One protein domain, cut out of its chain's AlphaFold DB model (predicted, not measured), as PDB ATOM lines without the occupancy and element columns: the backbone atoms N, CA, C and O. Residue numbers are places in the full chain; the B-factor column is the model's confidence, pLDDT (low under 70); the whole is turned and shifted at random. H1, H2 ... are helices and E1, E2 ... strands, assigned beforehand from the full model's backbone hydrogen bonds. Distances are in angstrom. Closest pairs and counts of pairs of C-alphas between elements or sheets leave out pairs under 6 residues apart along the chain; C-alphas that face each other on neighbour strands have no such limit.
ATOM      1  N   HIS A  39      67.112 233.245 125.695       83.88
ATOM      2  CA  HIS A  39      66.864 231.980 126.373       83.88
ATOM      3  C   HIS A  39      68.086 231.552 127.177       83.88
ATOM      4  O   HIS A  39      69.200 231.629 126.648       83.88
ATOM      5  N   PRO A  40      67.882 231.106 128.430       85.12
ATOM      6  CA  PRO A  40      68.968 230.598 129.241       85.12
ATOM      7  C   PRO A  40      69.557 229.370 128.560       85.12
ATOM      8  O   PRO A  40      68.835 228.525 128.018       85.12
ATOM      9  N   LEU A  41      70.879 229.287 128.567       87.56
ATOM     10  CA  LEU A  41      71.567 228.180 127.938       87.56
ATOM     11  C   LEU A  41      71.462 226.956 128.855       87.56
ATOM     12  O   LEU A  41      71.803 227.025 130.033       87.56
ATOM     13  N   LEU A  42      70.943 225.845 128.330       91.31
ATOM     14  CA  LEU A  42      70.677 224.634 129.104       91.31
ATOM     15  C   LEU A  42      71.737 223.568 128.830       91.31
ATOM     16  O   LEU A  42      71.809 223.031 127.725       91.31
ATOM     17  N   TYR A  43      72.500 223.204 129.858       92.12
ATOM     18  CA  TYR A  43      73.368 222.031 129.838       92.12
ATOM     19  C   TYR A  43      72.793 220.946 130.738       92.12
ATOM     20  O   TYR A  43      72.513 221.189 131.907       92.12
ATOM     21  N   ALA A  44      72.659 219.729 130.220       93.12
ATOM     22  CA  ALA A  44      72.245 218.574 131.007       93.12
ATOM     23  C   ALA A  44      73.199 217.404 130.760       93.12
ATOM     24  O   ALA A  44      73.506 217.073 129.614       93.12
ATOM     25  N   THR A  45      73.674 216.762 131.827       92.25
ATOM     26  CA  THR A  45      74.441 215.513 131.691       92.25
ATOM     27  C   THR A  45      73.525 214.379 131.263       92.25
ATOM     28  O   THR A  45      72.395 214.298 131.745       92.25
ATOM     29  N   GLN A  46      74.043 213.440 130.471       92.00
ATOM     30  CA  GLN A  46      73.312 212.211 130.176       92.00
ATOM     31  C   GLN A  46      73.014 211.429 131.468       92.00
ATOM     32  O   GLN A  46      73.903 211.307 132.323       92.00
ATOM     33  N   PRO A  47      71.786 210.900 131.621       87.94
ATOM     34  CA  PRO A  47      71.447 210.046 132.745       87.94
ATOM     35  C   PRO A  47      72.303 208.780 132.707       87.94
ATOM     36  O   PRO A  47      72.708 208.300 131.647       87.94
ATOM     37  N   VAL A  48      72.599 208.243 133.885       89.38
ATOM     38  CA  VAL A  48      73.414 207.036 133.988       89.38
ATOM     39  C   VAL A  48      72.618 205.831 133.492       89.38
ATOM     40  O   VAL A  48      71.421 205.722 133.756       89.38
ATOM     41  N   HIS A  49      73.283 204.927 132.771       91.81
ATOM     42  CA  HIS A  49      72.652 203.712 132.264       91.81
ATOM     43  C   HIS A  49      72.025 202.900 133.420       91.81
ATOM     44  O   HIS A  49      72.691 202.725 134.440       91.81
ATOM     45  N   PRO A  50      70.809 202.338 133.277       89.06
ATOM     46  CA  PRO A  50      70.136 201.595 134.355       89.06
ATOM     47  C   PRO A  50      70.931 200.405 134.915       89.06
ATOM     48  O   PRO A  50      70.765 200.033 136.070       89.06
ATOM     49  N   LEU A  51      71.807 199.814 134.097       92.94
ATOM     50  CA  LEU A  51      72.697 198.706 134.487       92.94
ATOM     51  C   LEU A  51      73.970 199.156 135.220       92.94
ATOM     52  O   LEU A  51      74.808 198.327 135.576       92.94
ATOM     53  N   HIS A  52      74.177 200.457 135.407       91.50
ATOM     54  CA  HIS A  52      75.348 200.951 136.107       91.50
ATOM     55  C   HIS A  52      75.221 200.698 137.609       91.50
ATOM     56  O   HIS A  52      74.281 201.150 138.262       91.50
ATOM     57  N   HIS A  53      76.209 199.997 138.151       93.50
ATOM     58  CA  HIS A  53      76.302 199.722 139.575       93.50
ATOM     59  C   HIS A  53      77.165 200.814 140.226       93.50
ATOM     60  O   HIS A  53      78.287 201.030 139.759       93.50
ATOM     61  N   PRO A  54      76.667 201.509 141.267       93.19
ATOM     62  CA  PRO A  54      77.431 202.551 141.945       93.19
ATOM     63  C   PRO A  54      78.699 201.959 142.573       93.19
ATOM     64  O   PRO A  54      78.642 200.924 143.237       93.19
ATOM     65  N   GLN A  55      79.834 202.624 142.369       93.12
ATOM     66  CA  GLN A  55      81.152 202.172 142.832       93.12
ATOM     67  C   GLN A  55      81.512 202.719 144.217       93.12
ATOM     68  O   GLN A  55      82.342 202.144 144.917       93.12
ATOM     69  N   THR A  56      80.881 203.817 144.633       92.38
ATOM     70  CA  THR A  56      81.132 204.459 145.928       92.38
ATOM     71  C   THR A  56      79.842 204.612 146.732       92.38
ATOM     72  O   THR A  56      78.734 204.655 146.188       92.38
ATOM     73  N   TRP A  57      79.968 204.725 148.057       93.44
ATOM     74  CA  TRP A  57      78.821 205.000 148.931       93.44
ATOM     75  C   TRP A  57      78.169 206.355 148.611       93.44
ATOM     76  O   TRP A  57      76.952 206.490 148.742       93.44
ATOM     77  N   ILE A  58      78.959 207.324 148.130       92.19
ATOM     78  CA  ILE A  58      78.482 208.634 147.674       92.19
ATOM     79  C   ILE A  58      77.629 208.465 146.416       92.19
ATOM     80  O   ILE A  58      76.499 208.940 146.388       92.19
ATOM     81  N   GLU A  59      78.112 207.738 145.403       93.44
ATOM     82  CA  GLU A  59      77.324 207.452 144.193       93.44
ATOM     83  C   GLU A  59      75.992 206.779 144.529       93.44
ATOM     84  O   GLU A  59      74.952 207.173 144.003       93.44
ATOM     85  N   LYS A  60      76.004 205.810 145.455       93.19
ATOM     86  CA  LYS A  60      74.787 205.136 145.926       93.19
ATOM     87  C   LYS A  60      73.820 206.106 146.614       93.19
ATOM     88  O   LYS A  60      72.618 206.031 146.383       93.19
ATOM     89  N   ALA A  61      74.325 207.027 147.435       92.88
ATOM     90  CA  ALA A  61      73.508 208.043 148.103       92.88
ATOM     91  C   ALA A  61      72.909 209.077 147.128       92.88
ATOM     92  O   ALA A  61      71.890 209.702 147.430       92.88
ATOM     93  N   LEU A  62      73.525 209.250 145.955       94.12
ATOM     94  CA  LEU A  62      73.092 210.173 144.905       94.12
ATOM     95  C   LEU A  62      72.162 209.528 143.869       94.12
ATOM     96  O   LEU A  62      71.731 210.202 142.931       94.12
ATOM     97  N   GLN A  63      71.819 208.251 144.026       92.94
ATOM     98  CA  GLN A  63      70.939 207.561 143.093       92.94
ATOM     99  C   GLN A  63      69.561 208.243 143.025       92.94
ATOM    100  O   GLN A  63      68.905 208.487 144.041       92.94
ATOM    101  N   GLY A  64      69.128 208.583 141.807       91.19
ATOM    102  CA  GLY A  64      67.874 209.310 141.569       91.19
ATOM    103  C   GLY A  64      67.895 210.775 142.027       91.19
ATOM    104  O   GLY A  64      66.839 211.400 142.130       91.19
ATOM    105  N   LYS A  65      69.072 211.330 142.331       93.50
ATOM    106  CA  LYS A  65      69.257 212.746 142.660       93.50
ATOM    107  C   LYS A  65      69.865 213.485 141.472       93.50
ATOM    108  O   LYS A  65      70.596 212.915 140.669       93.50
ATOM    109  N   ALA A  66      69.566 214.775 141.392       93.19
ATOM    110  CA  ALA A  66      70.172 215.687 140.436       93.19
ATOM    111  C   ALA A  66      70.556 216.986 141.144       93.19
ATOM    112  O   ALA A  66      69.890 217.398 142.098       93.19
ATOM    113  N   ALA A  67      71.615 217.625 140.666       92.94
ATOM    114  CA  ALA A  67      71.997 218.966 141.078       92.94
ATOM    115  C   ALA A  67      71.682 219.961 139.963       92.94
ATOM    116  O   ALA A  67      71.897 219.679 138.782       92.94
ATOM    117  N   LEU A  68      71.167 221.120 140.361       94.38
ATOM    118  CA  LEU A  68      70.818 222.217 139.476       94.38
ATOM    119  C   LEU A  68      71.669 223.427 139.844       94.38
ATOM    120  O   LEU A  68      71.615 223.896 140.980       94.38
ATOM    121  N   PHE A  69      72.415 223.944 138.877       93.88
ATOM    122  CA  PHE A  69      73.199 225.162 139.028       93.88
ATOM    123  C   PHE A  69      72.667 226.212 138.058       93.88
ATOM    124  O   PHE A  69      72.510 225.923 136.875       93.88
ATOM    125  N   SER A  70      72.408 227.424 138.546       93.31
ATOM    126  CA  SER A  70      72.251 228.603 137.691       93.31
ATOM    127  C   SER A  70      73.516 229.441 137.827       93.31
ATOM    128  O   SER A  70      73.927 229.778 138.941       93.31
ATOM    129  N   MET A  71      74.179 229.705 136.706       94.19
ATOM    130  CA  MET A  71      75.434 230.448 136.654       94.19
ATOM    131  C   MET A  71      75.452 231.386 135.450       94.19
ATOM    132  O   MET A  71      74.888 231.084 134.408       94.19
ATOM    133  N   ASP A  72      76.108 232.530 135.592       92.12
ATOM    134  CA  ASP A  72      76.296 233.486 134.501       92.12
ATOM    135  C   ASP A  72      77.633 233.186 133.810       92.12
ATOM    136  O   ASP A  72      78.695 233.355 134.416       92.12
ATOM    137  N   ILE A  73      77.576 232.692 132.571       90.12
ATOM    138  CA  ILE A  73      78.754 232.402 131.747       90.12
ATOM    139  C   ILE A  73      78.757 233.392 130.587       90.12
ATOM    140  O   ILE A  73      77.893 233.345 129.715       90.12
ATOM    141  N   ASN A  74      79.746 234.287 130.565       91.88
ATOM    142  CA  ASN A  74      79.905 235.311 129.526       91.88
ATOM    143  C   ASN A  74      78.681 236.237 129.358       91.88
ATOM    144  O   ASN A  74      78.368 236.649 128.242       91.88
ATOM    145  N   GLY A  75      77.987 236.576 130.450       88.31
ATOM    146  CA  GLY A  75      76.799 237.437 130.422       88.31
ATOM    147  C   GLY A  75      75.515 236.705 130.028       88.31
ATOM    148  O   GLY A  75      74.494 237.353 129.794       88.31
ATOM    149  N   VAL A  76      75.558 235.373 129.919       88.88
ATOM    150  CA  VAL A  76      74.414 234.523 129.592       88.88
ATOM    151  C   VAL A  76      74.081 233.650 130.796       88.88
ATOM    152  O   VAL A  76      74.894 232.835 131.247       88.88
ATOM    153  N   GLU A  77      72.849 233.786 131.291       90.31
ATOM    154  CA  GLU A  77      72.313 232.889 132.309       90.31
ATOM    155  C   GLU A  77      72.301 231.456 131.764       90.31
ATOM    156  O   GLU A  77      71.667 231.144 130.755       90.31
ATOM    157  N   THR A  78      73.051 230.591 132.428       92.50
ATOM    158  CA  THR A  78      73.281 229.208 132.042       92.50
ATOM    159  C   THR A  78      72.802 228.302 133.163       92.50
ATOM    160  O   THR A  78      73.248 228.398 134.308       92.50
ATOM    161  N   LEU A  79      71.899 227.393 132.820       94.44
ATOM    162  CA  LEU A  79      71.342 226.404 133.723       94.44
ATOM    163  C   LEU A  79      72.025 225.059 133.459       94.44
ATOM    164  O   LEU A  79      71.943 224.513 132.360       94.44
ATOM    165  N   VAL A  80      72.711 224.524 134.466       94.25
ATOM    166  CA  VAL A  80      73.429 223.247 134.394       94.25
ATOM    167  C   VAL A  80      72.723 222.219 135.270       94.25
ATOM    168  O   VAL A  80      72.610 222.391 136.483       94.25
ATOM    169  N   ILE A  81      72.265 221.132 134.655       94.62
ATOM    170  CA  ILE A  81      71.610 219.998 135.301       94.62
ATOM    171  C   ILE A  81      72.579 218.812 135.314       94.62
ATOM    172  O   ILE A  81      72.849 218.193 134.283       94.62
ATOM    173  N   LEU A  82      73.082 218.461 136.494       95.00
ATOM    174  CA  LEU A  82      73.913 217.277 136.700       95.00
ATOM    175  C   LEU A  82      73.051 216.145 137.265       95.00
ATOM    176  O   LEU A  82      72.703 216.143 138.443       95.00
ATOM    177  N   GLN A  83      72.699 215.187 136.414       95.19
ATOM    178  CA  GLN A  83      71.936 213.977 136.757       95.19
ATOM    179  C   GLN A  83      72.826 212.736 136.862       95.19
ATOM    180  O   GLN A  83      72.428 211.711 137.409       95.19
ATOM    181  N   ASN A  84      74.033 212.798 136.301       95.56
ATOM    182  CA  ASN A  84      74.952 211.677 136.329       95.56
ATOM    183  C   ASN A  84      75.562 211.525 137.732       95.56
ATOM    184  O   ASN A  84      76.395 212.335 138.143       95.56
ATOM    185  N   GLN A  85      75.168 210.469 138.449       93.44
ATOM    186  CA  GLN A  85      75.583 210.237 139.837       93.44
ATOM    187  C   GLN A  85      77.102 210.093 140.000       93.44
ATOM    188  O   GLN A  85      77.635 210.519 141.019       93.44
ATOM    189  N   LYS A  86      77.807 209.563 138.990       93.81
ATOM    190  CA  LYS A  86      79.269 209.444 139.002       93.81
ATOM    191  C   LYS A  86      79.922 210.821 138.949       93.81
ATOM    192  O   LYS A  86      80.768 211.135 139.781       93.81
ATOM    193  N   PHE A  87      79.486 211.673 138.018       94.19
ATOM    194  CA  PHE A  87      79.981 213.050 137.949       94.19
ATOM    195  C   PHE A  87      79.631 213.845 139.203       94.19
ATOM    196  O   PHE A  87      80.461 214.602 139.695       94.19
ATOM    197  N   LEU A  88      78.430 213.657 139.752       94.00
ATOM    198  CA  LEU A  88      78.016 214.356 140.962       94.00
ATOM    199  C   LEU A  88      78.822 213.901 142.190       94.00
ATOM    200  O   LEU A  88      79.250 214.740 142.979       94.00
ATOM    201  N   ALA A  89      79.090 212.600 142.324       92.81
ATOM    202  CA  ALA A  89      79.942 212.062 143.380       92.81
ATOM    203  C   ALA A  89      81.380 212.578 143.267       92.81
ATOM    204  O   ALA A  89      81.968 212.973 144.275       92.81
ATOM    205  N   GLN A  90      81.924 212.630 142.050       93.75
ATOM    206  CA  GLN A  90      83.246 213.195 141.793       93.75
ATOM    207  C   GLN A  90      83.289 214.687 142.140       93.75
ATOM    208  O   GLN A  90      84.194 215.115 142.849       93.75
ATOM    209  N   LEU A  91      82.291 215.464 141.709       93.62
ATOM    210  CA  LEU A  91      82.192 216.893 142.010       93.62
ATOM    211  C   LEU A  91      82.157 217.153 143.522       93.62
ATOM    212  O   LEU A  91      82.868 218.026 144.010       93.62
ATOM    213  N   ILE A  92      81.354 216.386 144.266       89.62
ATOM    214  CA  ILE A  92      81.275 216.497 145.728       89.62
ATOM    215  C   ILE A  92      82.611 216.115 146.368       89.62
ATOM    216  O   ILE A  92      83.093 216.837 147.235       89.62
ATOM    217  N   SER A  93      83.227 215.018 145.924       89.38
ATOM    218  CA  SER A  93      84.497 214.537 146.482       89.38
ATOM    219  C   SER A  93      85.633 215.543 146.264       89.38
ATOM    220  O   SER A  93      86.354 215.864 147.207       89.38
ATOM    221  N   GLU A  94      85.745 216.108 145.058       91.12
ATOM    222  CA  GLU A  94      86.724 217.156 144.742       91.12
ATOM    223  C   GLU A  94      86.430 218.462 145.489       91.12
ATOM    224  O   GLU A  94      87.342 219.087 146.028       91.12
ATOM    225  N   GLY A  95      85.158 218.859 145.599       89.94
ATOM    226  CA  GLY A  95      84.766 220.037 146.372       89.94
ATOM    227  C   GLY A  95      85.113 219.905 147.858       89.94
ATOM    228  O   GLY A  95      85.650 220.836 148.456       89.94
ATOM    229  N   MET A  96      84.867 218.733 148.452       83.44
ATOM    230  CA  MET A  96      85.254 218.437 149.835       83.44
ATOM    231  C   MET A  96      86.770 218.466 150.017       83.44
ATOM    232  O   MET A  96      87.252 219.063 150.977       83.44
ATOM    233  N   LYS A  97      87.521 217.868 149.088       88.50
ATOM    234  CA  LYS A  97      88.985 217.900 149.098       88.50
ATOM    235  C   LYS A  97      89.508 219.341 149.084       88.50
ATOM    236  O   LYS A  97      90.276 219.703 149.972       88.50
ATOM    237  N   GLN A  98      89.037 220.179 148.158       88.88
ATOM    238  CA  GLN A  98      89.444 221.588 148.079       88.88
ATOM    239  C   GLN A  98      89.075 222.377 149.341       88.88
ATOM    240  O   GLN A  98      89.869 223.183 149.821       88.88
ATOM    241  N   ALA A  99      87.887 222.144 149.909       79.69
ATOM    242  CA  ALA A  99      87.463 222.806 151.140       79.69
ATOM    243  C   ALA A  99      88.364 222.441 152.331       79.69
ATOM    244  O   ALA A  99      88.706 223.311 153.131       79.69
ATOM    245  N   ILE A 100      88.776 221.175 152.433       80.25
ATOM    246  CA  ILE A 100      89.699 220.709 153.473       80.25
ATOM    247  C   ILE A 100      91.096 221.291 153.254       80.25
ATOM    248  O   ILE A 100      91.682 221.791 154.207       80.25
ATOM    249  N   GLU A 101      91.621 221.276 152.027       82.12
ATOM    250  CA  GLU A 101      92.915 221.894 151.705       82.12
ATOM    251  C   GLU A 101      92.922 223.381 152.078       82.12
ATOM    252  O   GLU A 101      93.834 223.855 152.754       82.12
ATOM    253  N   TYR A 102      91.861 224.107 151.716       83.12
ATOM    254  CA  TYR A 102      91.688 225.500 152.108       83.12
ATOM    255  C   TYR A 102      91.637 225.663 153.631       83.12
ATOM    256  O   TYR A 102      92.328 226.519 154.176       83.12
ATOM    257  N   PHE A 103      90.865 224.827 154.330       82.00
ATOM    258  CA  PHE A 103      90.769 224.857 155.788       82.00
ATOM    259  C   PHE A 103      92.120 224.599 156.464       82.00
ATOM    260  O   PHE A 103      92.504 225.353 157.353       82.00
ATOM    261  N   VAL A 104      92.868 223.584 156.029       80.62
ATOM    262  CA  VAL A 104      94.206 223.274 156.556       80.62
ATOM    263  C   VAL A 104      95.156 224.444 156.322       80.62
ATOM    264  O   VAL A 104      95.859 224.840 157.248       80.62
ATOM    265  N   ASN A 105      95.131 225.049 155.132       79.31
ATOM    266  CA  ASN A 105      95.954 226.217 154.819       79.31
ATOM    267  C   ASN A 105      95.598 227.425 155.697       79.31
ATOM    268  O   ASN A 105      96.493 228.097 156.202       79.31
ATOM    269  N   GLN A 106      94.307 227.682 155.928       78.38
ATOM    270  CA  GLN A 106      93.853 228.760 156.813       78.38
ATOM    271  C   GLN A 106      94.216 228.497 158.275       78.38
ATOM    272  O   GLN A 106      94.710 229.392 158.956       78.38
ATOM    273  N   MET A 107      94.032 227.267 158.756       74.62
ATOM    274  CA  MET A 107      94.440 226.873 160.105       74.62
ATOM    275  C   MET A 107      95.949 226.998 160.286       74.62
ATOM    276  O   MET A 107      96.407 227.448 161.330       74.62
ATOM    277  N   TRP A 108      96.735 226.621 159.279       75.44
ATOM    278  CA  TRP A 108      98.184 226.774 159.312       75.44
ATOM    279  C   TRP A 108      98.593 228.249 159.357       75.44
ATOM    280  O   TRP A 108      99.378 228.631 160.220       75.44
ATOM    281  N   LEU A 109      97.998 229.092 158.506       75.44
ATOM    282  CA  LEU A 109      98.236 230.537 158.510       75.44
ATOM    283  C   LEU A 109      97.868 231.165 159.863       75.44
ATOM    284  O   LEU A 109      98.629 231.959 160.411       75.44
ATOM    285  N   THR A 110      96.730 230.761 160.427       74.56
ATOM    286  CA  THR A 110      96.257 231.236 161.733       74.56
ATOM    287  C   THR A 110      97.226 230.827 162.840       74.56
ATOM    288  O   THR A 110      97.606 231.668 163.640       74.56
ATOM    289  N   ASN A 111      97.712 229.581 162.835       70.50
ATOM    290  CA  ASN A 111      98.699 229.099 163.808       70.50
ATOM    291  C   ASN A 111     100.074 229.781 163.695       70.50
ATOM    292  O   ASN A 111     100.839 229.755 164.652       70.50
ATOM    293  N   ILE A 112     100.430 230.353 162.543       70.94
ATOM    294  CA  ILE A 112     101.663 231.149 162.420       70.94
ATOM    295  C   ILE A 112     101.477 232.525 163.045       70.94
ATOM    296  O   ILE A 112     102.386 233.030 163.699       70.94
ATOM    297  N   MET A 113     100.315 233.133 162.815       73.12
ATOM    298  CA  MET A 113     100.015 234.477 163.303       73.12
ATOM    299  C   MET A 113      99.683 234.490 164.800       73.12
ATOM    300  O   MET A 113      99.990 235.468 165.474       73.12
ATOM    301  N   ASP A 114      99.095 233.408 165.308       74.69
ATOM    302  CA  ASP A 114      98.763 233.204 166.715       74.69
ATOM    303  C   ASP A 114      98.962 231.717 167.077       74.69
ATOM    304  O   ASP A 114      98.064 230.890 166.867       74.69
ATOM    305  N   PRO A 115     100.169 231.317 167.518       65.44
ATOM    306  CA  PRO A 115     100.477 229.919 167.775       65.44
ATOM    307  C   PRO A 115      99.644 229.394 168.942       65.44
ATOM    308  O   PRO A 115      99.909 229.690 170.108       65.44
ATOM    309  N   LEU A 116      98.658 228.548 168.623       57.62
ATOM    310  CA  LEU A 116      97.947 227.761 169.624       57.62
ATOM    311  C   LEU A 116      98.959 226.963 170.474       57.62
ATOM    312  O   LEU A 116      99.973 226.485 169.946       57.62
TER     313      LEU A 116
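Overview. This is residues 39 to 116 of the 299 residues of the protein "uncharacterized protein LOC107850623" of Capsicum annuum (UniProt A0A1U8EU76). A narrow, twisted three-stranded sheet makes one arm of an L, and one long helix, H2, makes the other, leaving from the end of E3 and sticking out alone over residues 94 to 113. At the corner, the small helix H1 packs on the first turns of H2, residues 85 to 89. The 78 printed residues run E1, H1, E2, E3, H2, with the mixed sheet ordered E1, E3, E2; the class is mixed, helices and strands. The whole is only just extended, close to loose, with a radius of gyration of the C-alphas of 17.7 A, and flat, spanning 52 by 38 by 12 A.

Arrangement. Look first at E3, residues 76 to 82, the inner strand. E1, residues 41 to 44, is its parallel neighbour at 10 degrees, with N 79 and O 41 2.8 A apart. E2, residues 67 to 73, is antiparallel to it at 157 degrees, a hairpin, with N 78 and O 71 2.7 A apart. H2, residues 85 to 113, is only just not on the sheet, with 4 pairs of C-alphas within 10 A. H1, residues 57 to 61, touches H2; their closest C-alphas, Glu 59 and Ala 89, are 5.4 A apart. E1 and H2 are apart. In H1 and H2 every O i to N i+4 pair is within hydrogen-bond range.

Along the chain. Find C-alpha 41 at (71.567, 228.180, 127.938), where E1 begins its 10.1 A. H1 spans 6.2 A, E2 17.7 A and E3 18.7 A. H2 runs 41.7 A to C-alpha 113 at (100.015, 234.477, 163.303).

Size, cuts and confidence. The C-alphas of Leu 51 and Asp 114, the two farthest apart, are 53.9 A apart. The printed part has no cut; the link E1 to H1 is long, 12 residues. Residues 115 to 116 are under pLDDT 70.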